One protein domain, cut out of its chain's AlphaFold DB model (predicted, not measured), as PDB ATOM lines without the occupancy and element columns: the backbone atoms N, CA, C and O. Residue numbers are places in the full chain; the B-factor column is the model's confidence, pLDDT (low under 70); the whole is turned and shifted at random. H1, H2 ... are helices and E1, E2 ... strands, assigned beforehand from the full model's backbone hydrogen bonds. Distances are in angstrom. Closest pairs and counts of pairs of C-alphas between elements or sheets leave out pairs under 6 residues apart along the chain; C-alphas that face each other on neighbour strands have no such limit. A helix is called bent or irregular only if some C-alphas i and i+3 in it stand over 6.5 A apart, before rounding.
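This is residues 4 to 111 of the 114 residues of a protein of Roseomonas sp. CQN31 (UniProt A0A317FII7). A twisted sheet of four strands has helices over one face, H1 and H2, while its other face is bare. Beyond the last strand, E4, a tail ends in H4, which sticks out away from the sheet and makes much of the length. The printed part has 108 residues with four named helices and four named strands, E1 H1 E2 E3 H2 H3 E4 H4, of mixed class; the sheet order is E2 E3 E1 E4, antiparallel throughout. It is only just compact, close to loose, with a radius of gyration of the C-alphas of 15.4 A, and its outline is elongated, 50 by 30 by 21 A.

Start at the inner strands E1, residues 4 to 10, and E3, residues 53 to 60, where N 6 and O 58 are 2.8 A apart, within hydrogen-bond range. E2, residues 40 to 47, is an edge strand and forms a hairpin with E3; look at N 44 and O 57, 2.9 A. On the other side of E1 is the edge strand E4, residues 83 to 91, with N 7 and O 87 at 2.9 A. H1, residues 16 to 36, is on the sheet at a height of 9.9 A, along the strands at 12 degrees to E3 on the local plane. H1 is irregular, with C-alphas 22 and 25 7.4 A apart, and has a kink of 55 degrees near residue 26. On the same face is H2, residues 65 to 73, at a height of 9.4 A over the sheet; it lies over E1. H1 and H2 are apart. H3, residues 76 to 79, only grazes the sheet and touches H1 residues 20 to 27 alone; the closest C-alphas, of His 27 and Pro 76, are 5.3 A apart. H4, residues 102 to 110, is not on the sheet and is apart from H1, H2 and H3. E1, H1, E2 and E3, H2 H3, E4 are split strand-helix-strand units, each with a strand between its two strands, and both crossovers are right-handed. Every O i to N i+4 pair is within hydrogen-bond range in H2, against 13 of 17 in H1 and 4 of 5 in H4; H3 is too short for such a pair.

Find C-alpha 4 at (-37.370, -18.789, -45.856), where E1 begins its 19.0 A. H1 spans 28.3 A from C-alpha 16 at (-44.668, 4.248, -38.559). E2 spans 20.2 A, E3 19.7 A and E4 20.9 A; H2 spans 12.1 A, H3 5.0 A and H4 12.7 A, ending at C-alpha 110 (-18.181, -32.613, -49.103).

The two C-alphas farthest apart, of Pro 14 and Lys 110, are 50.5 A apart. The printed part has no cut, and no link is long; E4 to H4, 10 residues, is short, and the others are tight. Within it, residues 95 to 96 pair antiparallel with residues 99 to 100. The mean pLDDT of the printed part is 95.3, and no printed residue is under 70.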
ATOM      1  N   PHE A   4     -37.151 -20.060 -45.174       98.38
ATOM      2  CA  PHE A   4     -37.370 -18.789 -45.856       98.38
ATOM      3  C   PHE A   4     -36.917 -17.624 -44.985       98.38
ATOM      4  O   PHE A   4     -37.156 -17.603 -43.779       98.38
ATOM      5  N   CYS A   5     -36.270 -16.648 -45.614       98.38
ATOM      6  CA  CYS A   5     -36.040 -15.330 -45.047       98.38
ATOM      7  C   CYS A   5     -37.152 -14.401 -45.538       98.38
ATOM      8  O   CYS A   5     -37.348 -14.261 -46.750       98.38
ATOM      9  N   VAL A   6     -37.869 -13.793 -44.599       98.69
ATOM     10  CA  VAL A   6     -38.849 -12.740 -44.856       98.69
ATOM     11  C   VAL A   6     -38.235 -11.420 -44.423       98.69
ATOM     12  O   VAL A   6     -37.868 -11.266 -43.258       98.69
ATOM     13  N   ILE A   7     -38.142 -10.470 -45.346       98.62
ATOM     14  CA  ILE A   7     -37.715  -9.098 -45.075       98.62
ATOM     15  C   ILE A   7     -38.894  -8.200 -45.417       98.62
ATOM     16  O   ILE A   7     -39.287  -8.101 -46.577       98.62
ATOM     17  N   ALA A   8     -39.487  -7.579 -44.406       98.31
ATOM     18  CA  ALA A   8     -40.648  -6.724 -44.570       98.31
ATOM     19  C   ALA A   8     -40.321  -5.300 -44.127       98.31
ATOM     20  O   ALA A   8     -40.149  -5.025 -42.938       98.31
ATOM     21  N   HIS A   9     -40.207  -4.406 -45.104       97.44
ATOM     22  CA  HIS A   9     -39.931  -2.995 -44.881       97.44
ATOM     23  C   HIS A   9     -41.218  -2.290 -44.509       97.44
ATOM     24  O   HIS A   9     -42.237  -2.407 -45.199       97.44
ATOM     25  N   ASP A  10     -41.167  -1.538 -43.421       96.25
ATOM     26  CA  ASP A  10     -42.287  -0.704 -43.043       96.25
ATOM     27  C   ASP A  10     -42.503   0.406 -44.081       96.25
ATOM     28  O   ASP A  10     -41.561   0.878 -44.730       96.25
ATOM     29  N   ARG A  11     -43.736   0.895 -44.198       94.19
ATOM     30  CA  ARG A  11     -44.026   1.999 -45.107       94.19
ATOM     31  C   ARG A  11     -43.304   3.293 -44.704       94.19
ATOM     32  O   ARG A  11     -43.217   3.583 -43.507       94.19
ATOM     33  N   PRO A  12     -42.806   4.080 -45.676       87.06
ATOM     34  CA  PRO A  12     -41.972   5.246 -45.413       87.06
ATOM     35  C   PRO A  12     -42.718   6.454 -44.834       87.06
ATOM     36  O   PRO A  12     -42.058   7.383 -44.374       87.06
ATOM     37  N   GLU A  13     -44.056   6.478 -44.851       87.69
ATOM     38  CA  GLU A  13     -44.804   7.658 -44.414       87.69
ATOM     39  C   GLU A  13     -44.681   7.884 -42.895       87.69
ATOM     40  O   GLU A  13     -44.519   6.922 -42.130       87.69
ATOM     41  N   PRO A  14     -44.837   9.134 -42.420       86.69
ATOM     42  CA  PRO A  14     -44.899   9.437 -40.992       86.69
ATOM     43  C   PRO A  14     -45.924   8.572 -40.241       86.69
ATOM     44  O   PRO A  14     -46.904   8.094 -40.819       86.69
ATOM     45  N   GLY A  15     -45.712   8.367 -38.940       86.06
ATOM     46  CA  GLY A  15     -46.615   7.567 -38.102       86.06
ATOM     47  C   GLY A  15     -46.293   6.065 -38.048       86.06
ATOM     48  O   GLY A  15     -47.137   5.251 -37.668       86.06
ATOM     49  N   ARG A  16     -45.100   5.657 -38.502       87.56
ATOM     50  CA  ARG A  16     -44.668   4.248 -38.559       87.56
ATOM     51  C   ARG A  16     -44.681   3.577 -37.182       87.56
ATOM     52  O   ARG A  16     -45.187   2.462 -37.042       87.56
ATOM     53  N   ALA A  17     -44.139   4.258 -36.172       89.19
ATOM     54  CA  ALA A  17     -44.037   3.741 -34.813       89.19
ATOM     55  C   ALA A  17     -45.424   3.495 -34.201       89.19
ATOM     56  O   ALA A  17     -45.655   2.451 -33.589       89.19
ATOM     57  N   GLU A  18     -46.360   4.408 -34.442       92.56
ATOM     58  CA  GLU A  18     -47.746   4.345 -33.996       92.56
ATOM     59  C   GLU A  18     -48.500   3.210 -34.694       92.56
ATOM     60  O   GLU A  18     -49.160   2.416 -34.020       92.56
ATOM     61  N   ARG A  19     -48.349   3.054 -36.022       93.50
ATOM     62  CA  ARG A  19     -48.940   1.918 -36.761       93.50
ATOM     63  C   ARG A  19     -48.422   0.579 -36.228       93.50
ATOM     64  O   ARG A  19     -49.217  -0.332 -35.971       93.50
ATOM     65  N   ARG A  20     -47.105   0.469 -35.993       95.06
ATOM     66  CA  ARG A  20     -46.503  -0.703 -35.334       95.06
ATOM     67  C   ARG A  20     -47.120  -0.931 -33.966       95.06
ATOM     68  O   ARG A  20     -47.530  -2.045 -33.668       95.06
ATOM     69  N   GLN A  21     -47.184   0.099 -33.130       95.44
ATOM     70  CA  GLN A  21     -47.705  -0.017 -31.772       95.44
ATOM     71  C   GLN A  21     -49.163  -0.491 -31.756       95.44
ATOM     72  O   GLN A  21     -49.475  -1.414 -31.003       95.44
ATOM     73  N   GLY A  22     -50.018   0.069 -32.617       96.56
ATOM     74  CA  GLY A  22     -51.427  -0.321 -32.737       96.56
ATOM     75  C   GLY A  22     -51.626  -1.771 -33.189       96.56
ATOM     76  O   GLY A  22     -52.557  -2.435 -32.739       96.56
ATOM     77  N   SER A  23     -50.706  -2.293 -34.003       97.06
ATOM     78  CA  SER A  23     -50.797  -3.638 -34.591       97.06
ATOM     79  C   SER A  23     -49.941  -4.686 -33.860       97.06
ATOM     80  O   SER A  23     -49.981  -5.872 -34.183       97.06
ATOM     81  N   ARG A  24     -49.159  -4.277 -32.850       96.88
ATOM     82  CA  ARG A  24     -48.154  -5.133 -32.199       96.88
ATOM     83  C   ARG A  24     -48.770  -6.320 -31.473       96.88
ATOM     84  O   ARG A  24     -48.267  -7.433 -31.597       96.88
ATOM     85  N   ARG A  25     -49.839  -6.094 -30.707       98.19
ATOM     86  CA  ARG A  25     -50.509  -7.175 -29.972       98.19
ATOM     87  C   ARG A  25     -51.014  -8.276 -30.920       98.19
ATOM     88  O   ARG A  25     -50.552  -9.402 -30.753       98.19
ATOM     89  N   PRO A  26     -51.856  -7.984 -31.933       98.00
ATOM     90  CA  PRO A  26     -52.320  -9.029 -32.842       98.00
ATOM     91  C   PRO A  26     -51.177  -9.665 -33.652       98.00
ATOM     92  O   PRO A  26     -51.222 -10.867 -33.903       98.00
ATOM     93  N   HIS A  27     -50.127  -8.910 -34.012       97.94
ATOM     94  CA  HIS A  27     -48.930  -9.464 -34.664       97.94
ATOM     95  C   HIS A  27     -48.287 -10.586 -33.825       97.94
ATOM     96  O   HIS A  27     -48.070 -11.697 -34.313       97.94
ATOM     97  N   PHE A  28     -48.036 -10.335 -32.535       98.00
ATOM     98  CA  PHE A  28     -47.440 -11.337 -31.647       98.00
ATOM     99  C   PHE A  28     -48.408 -12.463 -31.259       98.00
ATOM    100  O   PHE A  28     -47.971 -13.609 -31.151       98.00
ATOM    101  N   GLU A  29     -49.704 -12.183 -31.089       97.88
ATOM    102  CA  GLU A  29     -50.721 -13.217 -30.834       97.88
ATOM    103  C   GLU A  29     -50.756 -14.251 -31.963       97.88
ATOM    104  O   GLU A  29     -50.781 -15.453 -31.700       97.88
ATOM    105  N   ARG A  30     -50.662 -13.797 -33.217       95.75
ATOM    106  CA  ARG A  30     -50.606 -14.681 -34.382       95.75
ATOM    107  C   ARG A  30     -49.273 -15.417 -34.526       95.75
ATOM    108  O   ARG A  30     -49.235 -16.562 -34.977       95.75
ATOM    109  N   MET A  31     -48.169 -14.759 -34.180       97.50
ATOM    110  CA  MET A  31     -46.829 -15.338 -34.283       97.50
ATOM    111  C   MET A  31     -46.571 -16.404 -33.210       97.50
ATOM    112  O   MET A  31     -45.866 -17.376 -33.480       97.50
ATOM    113  N   LYS A  32     -47.163 -16.272 -32.018       97.94
ATOM    114  CA  LYS A  32     -46.921 -17.165 -30.875       97.94
ATOM    115  C   LYS A  32     -47.118 -18.661 -31.201       97.94
ATOM    116  O   LYS A  32     -46.160 -19.405 -31.000       97.94
ATOM    117  N   PRO A  33     -48.240 -19.122 -31.792       97.69
ATOM    118  CA  PRO A  33     -48.389 -20.531 -32.173       97.69
ATOM    119  C   PRO A  33     -47.367 -21.005 -33.218       97.69
ATOM    120  O   PRO A  33     -47.078 -22.197 -33.314       97.69
ATOM    121  N   ALA A  34     -46.835 -20.096 -34.044       97.19
ATOM    122  CA  ALA A  34     -45.785 -20.414 -35.011       97.19
ATOM    123  C   ALA A  34     -44.419 -20.589 -34.341       97.19
ATOM    124  O   ALA A  34     -43.671 -21.483 -34.728       97.19
ATOM    125  N   VAL A  35     -44.130 -19.804 -33.304       97.50
ATOM    126  CA  VAL A  35     -42.949 -19.992 -32.451       97.50
ATOM    127  C   VAL A  35     -43.052 -21.309 -31.678       97.50
ATOM    128  O   VAL A  35     -42.119 -22.104 -31.707       97.50
ATOM    129  N   GLU A  36     -44.196 -21.581 -31.045       97.56
ATOM    130  CA  GLU A  36     -44.406 -22.781 -30.217       97.56
ATOM    131  C   GLU A  36     -44.235 -24.088 -31.003       97.56
ATOM    132  O   GLU A  36     -43.671 -25.049 -30.484       97.56
ATOM    133  N   ARG A  37     -44.662 -24.119 -32.272       96.38
ATOM    134  CA  ARG A  37     -44.463 -25.281 -33.156       96.38
ATOM    135  C   ARG A  37     -43.104 -25.311 -33.870       96.38
ATOM    136  O   ARG A  37     -42.871 -26.221 -34.657       96.38
ATOM    137  N   GLY A  38     -42.242 -24.313 -33.660       95.00
ATOM    138  CA  GLY A  38     -40.921 -24.217 -34.291       95.00
ATOM    139  C   GLY A  38     -40.904 -23.712 -35.740       95.00
ATOM    140  O   GLY A  38     -39.872 -23.802 -36.391       95.00
ATOM    141  N   ALA A  39     -42.006 -23.155 -36.253       96.44
ATOM    142  CA  ALA A  39     -42.072 -22.606 -37.612       96.44
ATOM    143  C   ALA A  39     -41.425 -21.214 -37.740       96.44
ATOM    144  O   ALA A  39     -41.090 -20.795 -38.843       96.44
ATOM    145  N   VAL A  40     -41.243 -20.478 -36.640       97.44
ATOM    146  CA  VAL A  40     -40.460 -19.229 -36.610       97.44
ATOM    147  C   VAL A  40     -39.177 -19.496 -35.834       97.44
ATOM    148  O   VAL A  40     -39.218 -19.708 -34.624       97.44
ATOM    149  N   LEU A  41     -38.045 -19.488 -36.536       95.69
ATOM    150  CA  LEU A  41     -36.722 -19.785 -35.977       95.69
ATOM    151  C   LEU A  41     -36.045 -18.536 -35.414       95.69
ATOM    152  O   LEU A  41     -35.310 -18.598 -34.432       95.69
ATOM    153  N   PHE A  42     -36.293 -17.400 -36.058       97.12
ATOM    154  CA  PHE A  42     -35.796 -16.095 -35.658       97.12
ATOM    155  C   PHE A  42     -36.782 -15.020 -36.108       97.12
ATOM    156  O   PHE A  42     -37.341 -15.110 -37.203       97.12
ATOM    157  N   ALA A  43     -36.955 -13.988 -35.288       97.75
ATOM    158  CA  ALA A  43     -37.668 -12.777 -35.656       97.75
ATOM    159  C   ALA A  43     -36.996 -11.571 -34.992       97.75
ATOM    160  O   ALA A  43     -36.698 -11.593 -33.799       97.75
ATOM    161  N   GLY A  44     -36.773 -10.512 -35.761       97.38
ATOM    162  CA  GLY A  44     -36.154  -9.282 -35.290       97.38
ATOM    163  C   GLY A  44     -36.546  -8.089 -36.148       97.38
ATOM    164  O   GLY A  44     -37.286  -8.222 -37.123       97.38
ATOM    165  N   SER A  45     -36.045  -6.913 -35.779       96.94
ATOM    166  CA  SER A  45     -36.178  -5.714 -36.598       96.94
ATOM    167  C   SER A  45     -34.813  -5.103 -36.851       96.94
ATOM    168  O   SER A  45     -34.057  -4.894 -35.906       96.94
ATOM    169  N   MET A  46     -34.530  -4.750 -38.102       96.31
ATOM    170  CA  MET A  46     -33.497  -3.757 -38.377       96.31
ATOM    171  C   MET A  46     -34.011  -2.393 -37.915       96.31
ATOM    172  O   MET A  46     -35.219  -2.113 -37.983       96.31
ATOM    173  N   LEU A  47     -33.095  -1.592 -37.386       94.38
ATOM    174  CA  LEU A  47     -33.382  -0.261 -36.875       94.38
ATOM    175  C   LEU A  47     -33.073   0.780 -37.953       94.38
ATOM    176  O   LEU A  47     -32.142   0.599 -38.739       94.38
ATOM    177  N   GLY A  48     -33.868   1.843 -37.993       89.12
ATOM    178  CA  GLY A  48     -33.563   3.051 -38.749       89.12
ATOM    179  C   GLY A  48     -32.478   3.886 -38.070       89.12
ATOM    180  O   GLY A  48     -32.015   3.570 -36.972       89.12
ATOM    181  N   GLU A  49     -32.089   4.983 -38.720       89.25
ATOM    182  CA  GLU A  49     -31.094   5.934 -38.195       89.25
ATOM    183  C   GLU A  49     -31.532   6.594 -36.877       89.25
ATOM    184  O   GLU A  49     -30.701   6.950 -36.047       89.25
ATOM    185  N   ASP A  50     -32.841   6.707 -36.660       88.94
ATOM    186  CA  ASP A  50     -33.466   7.203 -35.430       88.94
ATOM    187  C   ASP A  50     -33.512   6.154 -34.300       88.94
ATOM    188  O   ASP A  50     -34.036   6.421 -33.218       88.94
ATOM    189  N   GLY A  51     -32.987   4.947 -34.542       91.50
ATOM    190  CA  GLY A  51     -33.043   3.816 -33.619       91.50
ATOM    191  C   GLY A  51     -34.416   3.141 -33.541       91.50
ATOM    192  O   GLY A  51     -34.581   2.188 -32.774       91.50
ATOM    193  N   ALA A  52     -35.404   3.586 -34.322       91.31
ATOM    194  CA  ALA A  52     -36.726   2.981 -34.352       91.31
ATOM    195  C   ALA A  52     -36.744   1.725 -35.234       91.31
ATOM    196  O   ALA A  52     -35.978   1.573 -36.181       91.31
ATOM    197  N   MET A  53     -37.658   0.799 -34.944       94.62
ATOM    198  CA  MET A  53     -37.880  -0.381 -35.784       94.62
ATOM    199  C   MET A  53     -38.384   0.033 -37.173       94.62
ATOM    200  O   MET A  53     -39.433   0.668 -37.269       94.62
ATOM    201  N   ALA A  54     -37.666  -0.363 -38.229       94.19
ATOM    202  CA  ALA A  54     -37.973   0.033 -39.608       94.19
ATOM    203  C   ALA A  54     -38.199  -1.150 -40.566       94.19
ATOM    204  O   ALA A  54     -38.931  -1.015 -41.545       94.19
ATOM    205  N   THR A  55     -37.620  -2.317 -40.281       97.00
ATOM    206  CA  THR A  55     -37.759  -3.499 -41.144       97.00
ATOM    207  C   THR A  55     -37.865  -4.748 -40.296       97.00
ATOM    208  O   THR A  55     -36.939  -5.050 -39.549       97.00
ATOM    209  N   SER A  56     -38.948  -5.508 -40.430       98.25
ATOM    210  CA  SER A  56     -39.061  -6.830 -39.813       98.25
ATOM    211  C   SER A  56     -38.256  -7.863 -40.603       98.25
ATOM    212  O   SER A  56     -38.345  -7.919 -41.827       98.25
ATOM    213  N   VAL A  57     -37.509  -8.711 -39.899       98.56
ATOM    214  CA  VAL A  57     -36.759  -9.836 -40.467       98.56
ATOM    215  C   VAL A  57     -37.182 -11.110 -39.753       98.56
ATOM    216  O   VAL A  57     -37.117 -11.171 -38.526       98.56
ATOM    217  N   LEU A  58     -37.614 -12.119 -40.507       98.50
ATOM    218  CA  LEU A  58     -37.969 -13.431 -39.974       98.50
ATOM    219  C   LEU A  58     -37.225 -14.532 -40.727       98.50
ATOM    220  O   LEU A  58     -37.114 -14.487 -41.950       98.50
ATOM    221  N   ILE A  59     -36.777 -15.548 -39.995       98.06
ATOM    222  CA  ILE A  59     -36.338 -16.825 -40.560       98.06
ATOM    223  C   ILE A  59     -37.371 -17.867 -40.151       98.06
ATOM    224  O   ILE A  59     -37.624 -18.056 -38.959       98.06
ATOM    225  N   VAL A  60     -37.981 -18.517 -41.138       98.06
ATOM    226  CA  VAL A  60     -39.136 -19.393 -40.931       98.06
ATOM    227  C   VAL A  60     -38.974 -20.746 -41.617       98.06
ATOM    228  O   VAL A  60     -38.327 -20.852 -42.661       98.06
ATOM    229  N   ASP A  61     -39.589 -21.767 -41.030       96.94
ATOM    230  CA  ASP A  61     -39.671 -23.130 -41.548       96.94
ATOM    231  C   ASP A  61     -41.115 -23.427 -41.979       96.94
ATOM    232  O   ASP A  61     -42.015 -23.603 -41.156       96.94
ATOM    233  N   PHE A  62     -41.339 -23.410 -43.291       96.62
ATOM    234  CA  PHE A  62     -42.614 -23.735 -43.928       96.62
ATOM    235  C   PHE A  62     -42.359 -24.758 -45.040       96.62
ATOM    236  O   PHE A  62     -41.304 -24.712 -45.675       96.62
ATOM    237  N   PRO A  63     -43.319 -25.661 -45.315       95.00
ATOM    238  CA  PRO A  63     -43.118 -26.749 -46.274       95.00
ATOM    239  C   PRO A  63     -42.852 -26.245 -47.698       95.00
ATOM    240  O   PRO A  63     -42.091 -26.860 -48.444       95.00
ATOM    241  N   ASP A  64     -43.456 -25.113 -48.066       95.88
ATOM    242  CA  ASP A  64     -43.263 -24.454 -49.348       95.88
ATOM    243  C   ASP A  64     -43.620 -22.958 -49.280       95.88
ATOM    244  O   ASP A  64     -44.039 -22.420 -48.248       95.88
ATOM    245  N   ARG A  65     -43.440 -22.278 -50.418       95.88
ATOM    246  CA  ARG A  65     -43.742 -20.854 -50.566       95.88
ATOM    247  C   ARG A  65     -45.237 -20.549 -50.429       95.88
ATOM    248  O   ARG A  65     -45.570 -19.503 -49.886       95.88
ATOM    249  N   ALA A  66     -46.119 -21.436 -50.886       97.06
ATOM    250  CA  ALA A  66     -47.561 -21.205 -50.857       97.06
ATOM    251  C   ALA A  66     -48.107 -21.241 -49.420       97.06
ATOM    252  O   ALA A  66     -48.905 -20.386 -49.044       97.06
ATOM    253  N   ALA A  67     -47.626 -22.171 -48.593       96.94
ATOM    254  CA  ALA A  67     -47.950 -22.241 -47.172       96.94
ATOM    255  C   ALA A  67     -47.463 -20.998 -46.411       96.94
ATOM    256  O   ALA A  67     -48.176 -20.477 -45.551       96.94
ATOM    257  N   LEU A  68     -46.268 -20.496 -46.747       97.69
ATOM    258  CA  LEU A  68     -45.758 -19.244 -46.193       97.69
ATOM    259  C   LEU A  68     -46.589 -18.037 -46.646       97.69
ATOM    260  O   LEU A  68     -46.921 -17.197 -45.818       97.69
ATOM    261  N   ASP A  69     -46.951 -17.946 -47.925       97.38
ATOM    262  CA  ASP A  69     -47.766 -16.842 -48.442       97.38
ATOM    263  C   ASP A  69     -49.166 -16.828 -47.810       97.38
ATOM    264  O   ASP A  69     -49.642 -15.766 -47.412       97.38
ATOM    265  N   ALA A  70     -49.793 -17.996 -47.642       97.38
ATOM    266  CA  ALA A  70     -51.066 -18.126 -46.935       97.38
ATOM    267  C   ALA A  70     -50.947 -17.647 -45.483       97.38
ATOM    268  O   ALA A  70     -51.792 -16.890 -45.007       97.38
ATOM    269  N   TRP A  71     -49.857 -18.013 -44.802       97.31
ATOM    270  CA  TRP A  71     -49.572 -17.473 -43.481       97.31
ATOM    271  C   TRP A  71     -49.376 -15.954 -43.553       97.31
ATOM    272  O   TRP A  71     -50.051 -15.236 -42.836       97.31
ATOM    273  N   LEU A  72     -48.533 -15.399 -44.425       97.75
ATOM    274  CA  LEU A  72     -48.311 -13.946 -44.527       97.75
ATOM    275  C   LEU A  72     -49.576 -13.143 -44.887       97.75
ATOM    276  O   LEU A  72     -49.686 -11.995 -44.470       97.75
ATOM    277  N   ALA A  73     -50.548 -13.725 -45.589       97.06
ATOM    278  CA  ALA A  73     -51.790 -13.043 -45.960       97.06
ATOM    279  C   ALA A  73     -52.624 -12.579 -44.750       97.06
ATOM    280  O   ALA A  73     -53.318 -11.568 -44.826       97.06
ATOM    281  N   GLU A  74     -52.538 -13.277 -43.617       96.75
ATOM    282  CA  GLU A  74     -53.278 -12.916 -42.400       96.75
ATOM    283  C   GLU A  74     -52.511 -11.900 -41.512       96.75
ATOM    284  O   GLU A  74     -52.822 -11.764 -40.328       96.75
ATOM    285  N   GLU A  75     -51.381 -11.341 -41.977       97.88
ATOM    286  CA  GLU A  75     -50.381 -10.704 -41.103       97.88
ATOM    287  C   GLU A  75     -50.840  -9.300 -40.714       97.88
ATOM    288  O   GLU A  75     -51.001  -8.463 -41.605       97.88
ATOM    289  N   PRO A  76     -51.037  -8.997 -39.414       97.88
ATOM    290  CA  PRO A  76     -51.534  -7.694 -38.988       97.88
ATOM    291  C   PRO A  76     -50.673  -6.537 -39.478       97.88
ATOM    292  O   PRO A  76     -51.212  -5.551 -39.967       97.88
ATOM    293  N   TYR A  77     -49.343  -6.663 -39.456       97.94
ATOM    294  CA  TYR A  77     -48.488  -5.608 -39.998       97.94
ATOM    295  C   TYR A  77     -48.660  -5.402 -41.508       97.94
ATOM    296  O   TYR A  77     -48.540  -4.272 -41.977       97.94
ATOM    297  N   LEU A  78     -48.992  -6.439 -42.276       96.62
ATOM    298  CA  LEU A  78     -49.295  -6.291 -43.698       96.62
ATOM    299  C   LEU A  78     -50.686  -5.675 -43.913       96.62
ATOM    300  O   LEU A  78     -50.824  -4.693 -44.642       96.62
ATOM    301  N   ARG A  79     -51.707  -6.219 -43.240       95.19
ATOM    302  CA  ARG A  79     -53.110  -5.790 -43.349       95.19
ATOM    303  C   ARG A  79     -53.320  -4.348 -42.884       95.19
ATOM    304  O   ARG A  79     -54.015  -3.588 -43.550       95.19
ATOM    305  N   ASP A  80     -52.703  -3.973 -41.767       94.62
ATOM    306  CA  ASP A  80     -52.897  -2.676 -41.110       94.62
ATOM    307  C   ASP A  80     -51.926  -1.607 -41.664       94.62
ATOM    308  O   ASP A  80     -51.806  -0.504 -41.130       94.62
ATOM    309  N   GLY A  81     -51.224  -1.922 -42.762       94.00
ATOM    310  CA  GLY A  81     -50.377  -0.977 -43.486       94.00
ATOM    311  C   GLY A  81     -49.100  -0.584 -42.744       94.00
ATOM    312  O   GLY A  81     -48.557   0.491 -42.994       94.00
ATOM    313  N   VAL A  82     -48.598  -1.428 -41.842       97.00
ATOM    314  CA  VAL A  82     -47.258  -1.255 -41.267       97.00
ATOM    315  C   VAL A  82     -46.212  -1.608 -42.315       97.00
ATOM    316  O   VAL A  82     -45.376  -0.767 -42.626       97.00
ATOM    317  N   TRP A  83     -46.287  -2.806 -42.897       97.69
ATOM    318  CA  TRP A  83     -45.403  -3.261 -43.967       97.69
ATOM    319  C   TRP A  83     -45.849  -2.691 -45.317       97.69
ATOM    320  O   TRP A  83     -47.019  -2.775 -45.692       97.69
ATOM    321  N   GLY A  84     -44.906  -2.091 -46.042       96.38
ATOM    322  CA  GLY A  84     -45.109  -1.556 -47.390       96.38
ATOM    323  C   GLY A  84     -44.545  -2.449 -48.488       96.38
ATOM    324  O   GLY A  84     -45.108  -2.512 -49.577       96.38
ATOM    325  N   GLN A  85     -43.457  -3.159 -48.195       97.06
ATOM    326  CA  GLN A  85     -42.798  -4.070 -49.124       97.06
ATOM    327  C   GLN A  85     -42.376  -5.329 -48.375       97.06
ATOM    328  O   GLN A  85     -41.734  -5.234 -47.333       97.06
ATOM    329  N   VAL A  86     -42.715  -6.497 -48.921       98.25
ATOM    330  CA  VAL A  86     -42.344  -7.799 -48.355       98.25
ATOM    331  C   VAL A  86     -41.549  -8.584 -49.387       98.25
ATOM    332  O   VAL A  86     -42.006  -8.817 -50.504       98.25
ATOM    333  N   GLU A  87     -40.359  -9.013 -48.993       98.31
ATOM    334  CA  GLU A  87     -39.481  -9.875 -49.766       98.31
ATOM    335  C   GLU A  87     -39.391 -11.240 -49.095       98.31
ATOM    336  O   GLU A  87     -39.228 -11.343 -47.880       98.31
ATOM    337  N   VAL A  88     -39.472 -12.297 -49.901       98.25
ATOM    338  CA  VAL A  88     -39.341 -13.678 -49.435       98.25
ATOM    339  C   VAL A  88     -38.292 -14.379 -50.284       98.25
ATOM    340  O   VAL A  88     -38.405 -14.414 -51.515       98.25
ATOM    341  N   LYS A  89     -37.271 -14.946 -49.639       97.31
ATOM    342  CA  LYS A  89     -36.186 -15.681 -50.303       97.31
ATOM    343  C   LYS A  89     -35.944 -17.028 -49.619       97.31
ATOM    344  O   LYS A  89     -35.973 -17.079 -48.390       97.31
ATOM    345  N   PRO A  90     -35.674 -18.109 -50.375       96.81
ATOM    346  CA  PRO A  90     -35.122 -19.327 -49.794       96.81
ATOM    347  C   PRO A  90     -33.820 -19.016 -49.045       96.81
ATOM    348  O   PRO A  90     -33.000 -18.232 -49.520       96.81
ATOM    349  N   MET A  91     -33.637 -19.638 -47.887       95.81
ATOM    350  CA  MET A  91     -32.524 -19.411 -46.977       95.81
ATOM    351  C   MET A  91     -31.930 -20.746 -46.534       95.81
ATOM    352  O   MET A  91     -32.631 -21.644 -46.061       95.81
ATOM    353  N   PHE A  92     -30.610 -20.856 -46.646       94.88
ATOM    354  CA  PHE A  92     -29.855 -21.920 -46.001       94.88
ATOM    355  C   PHE A  92     -29.391 -21.429 -44.626       94.88
ATOM    356  O   PHE A  92     -28.622 -20.475 -44.529       94.88
ATOM    357  N   VAL A  93     -29.861 -22.070 -43.556       95.19
ATOM    358  CA  VAL A  93     -29.525 -21.688 -42.178       95.19
ATOM    359  C   VAL A  93     -28.291 -22.473 -41.738       95.19
ATOM    360  O   VAL A  93     -28.368 -23.662 -41.431       95.19
ATOM    361  N   ALA A  94     -27.137 -21.806 -41.744       95.38
ATOM    362  CA  ALA A  94     -25.871 -22.409 -41.327       95.38
ATOM    363  C   ALA A  94     -25.697 -22.447 -39.800       95.38
ATOM    364  O   ALA A  94     -25.032 -23.338 -39.278       95.38
ATOM    365  N   VAL A  95     -26.307 -21.496 -39.090       95.31
ATOM    366  CA  VAL A  95     -26.259 -21.372 -37.630       95.31
ATOM    367  C   VAL A  95     -27.660 -21.071 -37.120       95.31
ATOM    368  O   VAL A  95     -28.349 -20.222 -37.684       95.31
ATOM    369  N   ASP A  96     -28.065 -21.751 -36.056       94.00
ATOM    370  CA  ASP A  96     -29.310 -21.496 -35.337       94.00
ATOM    371  C   ASP A  96     -29.049 -21.343 -33.826       94.00
ATOM    372  O   ASP A  96     -27.904 -21.309 -33.370       94.00
ATOM    373  N   GLY A  97     -30.117 -21.246 -33.026       89.44
ATOM    374  CA  GLY A  97     -30.015 -21.098 -31.568       89.44
ATOM    375  C   GLY A  97     -29.347 -22.271 -30.833       89.44
ATOM    376  O   GLY A  97     -29.094 -22.159 -29.636       89.44
ATOM    377  N   LYS A  98     -29.064 -23.388 -31.514       92.94
ATOM    378  CA  LYS A  98     -28.380 -24.574 -30.975       92.94
ATOM    379  C   LYS A  98     -26.922 -24.667 -31.436       92.94
ATOM    380  O   LYS A  98     -26.185 -25.497 -30.906       92.94
ATOM    381  N   GLY A  99     -26.491 -23.835 -32.387       95.50
ATOM    382  CA  GLY A  99     -25.123 -23.791 -32.901       95.50
ATOM    383  C   GLY A  99     -25.048 -23.952 -34.417       95.50
ATOM    384  O   GLY A  99     -25.973 -23.607 -35.148       95.50
ATOM    385  N   ILE A 100     -23.911 -24.454 -34.906       96.06
ATOM    386  CA  ILE A 100     -23.714 -24.743 -36.332       96.06
ATOM    387  C   ILE A 100     -24.590 -25.937 -36.723       96.06
ATOM    388  O   ILE A 100     -24.529 -26.990 -36.086       96.06
ATOM    389  N   THR A 101     -25.386 -25.795 -37.783       94.50
ATOM    390  CA  THR A 101     -26.356 -26.825 -38.161       94.50
ATOM    391  C   THR A 101     -25.664 -28.071 -38.734       94.50
ATOM    392  O   THR A 101     -24.676 -27.955 -39.469       94.50
ATOM    393  N   PRO A 102     -26.185 -29.290 -38.478       94.25
ATOM    394  CA  PRO A 102     -25.653 -30.515 -39.083       94.25
ATOM    395  C   PRO A 102     -25.624 -30.457 -40.614       94.25
ATOM    396  O   PRO A 102     -24.670 -30.916 -41.230       94.25
ATOM    397  N   ALA A 103     -26.628 -29.816 -41.222       92.25
ATOM    398  CA  ALA A 103     -26.691 -29.610 -42.666       92.25
ATOM    399  C   ALA A 103     -25.490 -28.810 -43.196       92.25
ATOM    400  O   ALA A 103     -24.949 -29.146 -44.249       92.25
ATOM    401  N   TRP A 104     -25.052 -27.772 -42.474       94.38
ATOM    402  CA  TRP A 104     -23.847 -27.027 -42.832       94.38
ATOM    403  C   TRP A 104     -22.584 -27.869 -42.655       94.38
ATOM    404  O   TRP A 104     -21.754 -27.923 -43.560       94.38
ATOM    405  N   LEU A 105     -22.447 -28.570 -41.526       94.31
ATOM    406  CA  LEU A 105     -21.289 -29.434 -41.268       94.31
ATOM    407  C   LEU A 105     -21.141 -30.522 -42.343       94.31
ATOM    408  O   LEU A 105     -20.038 -30.778 -42.822       94.31
ATOM    409  N   ASP A 106     -22.250 -31.124 -42.764       93.75
ATOM    410  CA  ASP A 106     -22.266 -32.140 -43.814       93.75
ATOM    411  C   ASP A 106     -21.995 -31.571 -45.205       93.75
ATOM    412  O   ASP A 106     -21.364 -32.247 -46.021       93.75
ATOM    413  N   LEU A 107     -22.438 -30.341 -45.489       91.12
ATOM    414  CA  LEU A 107     -22.063 -29.638 -46.714       91.12
ATOM    415  C   LEU A 107     -20.547 -29.423 -46.748       91.12
ATOM    416  O   LEU A 107     -19.901 -29.807 -47.719       91.12
ATOM    417  N   MET A 108     -19.972 -28.893 -45.667       92.25
ATOM    418  CA  MET A 108     -18.542 -28.587 -45.589       92.25
ATOM    419  C   MET A 108     -17.653 -29.830 -45.672       92.25
ATOM    420  O   MET A 108     -16.585 -29.765 -46.268       92.25
ATOM    421  N   ARG A 109     -18.098 -30.986 -45.165       92.81
ATOM    422  CA  ARG A 109     -17.387 -32.271 -45.336       92.81
ATOM    423  C   ARG A 109     -17.260 -32.722 -46.795       92.81
ATOM    424  O   ARG A 109     -16.393 -33.534 -47.098       92.81
ATOM    425  N   LYS A 110     -18.145 -32.250 -47.676       89.88
ATOM    426  CA  LYS A 110     -18.181 -32.613 -49.103       89.88
ATOM    427  C   LYS A 110     -17.444 -31.606 -49.988       89.88
ATOM    428  O   LYS A 110     -17.237 -31.893 -51.164       89.88
ATOM    429  N   VAL A 111     -17.073 -30.444 -49.449       84.25
ATOM    430  CA  VAL A 111     -16.296 -29.430 -50.168       84.25
ATOM    431  C   VAL A 111     -14.811 -29.804 -50.058       84.25
ATOM    432  O   VAL A 111     -14.318 -29.944 -48.938       84.25
TER     433      VAL A 111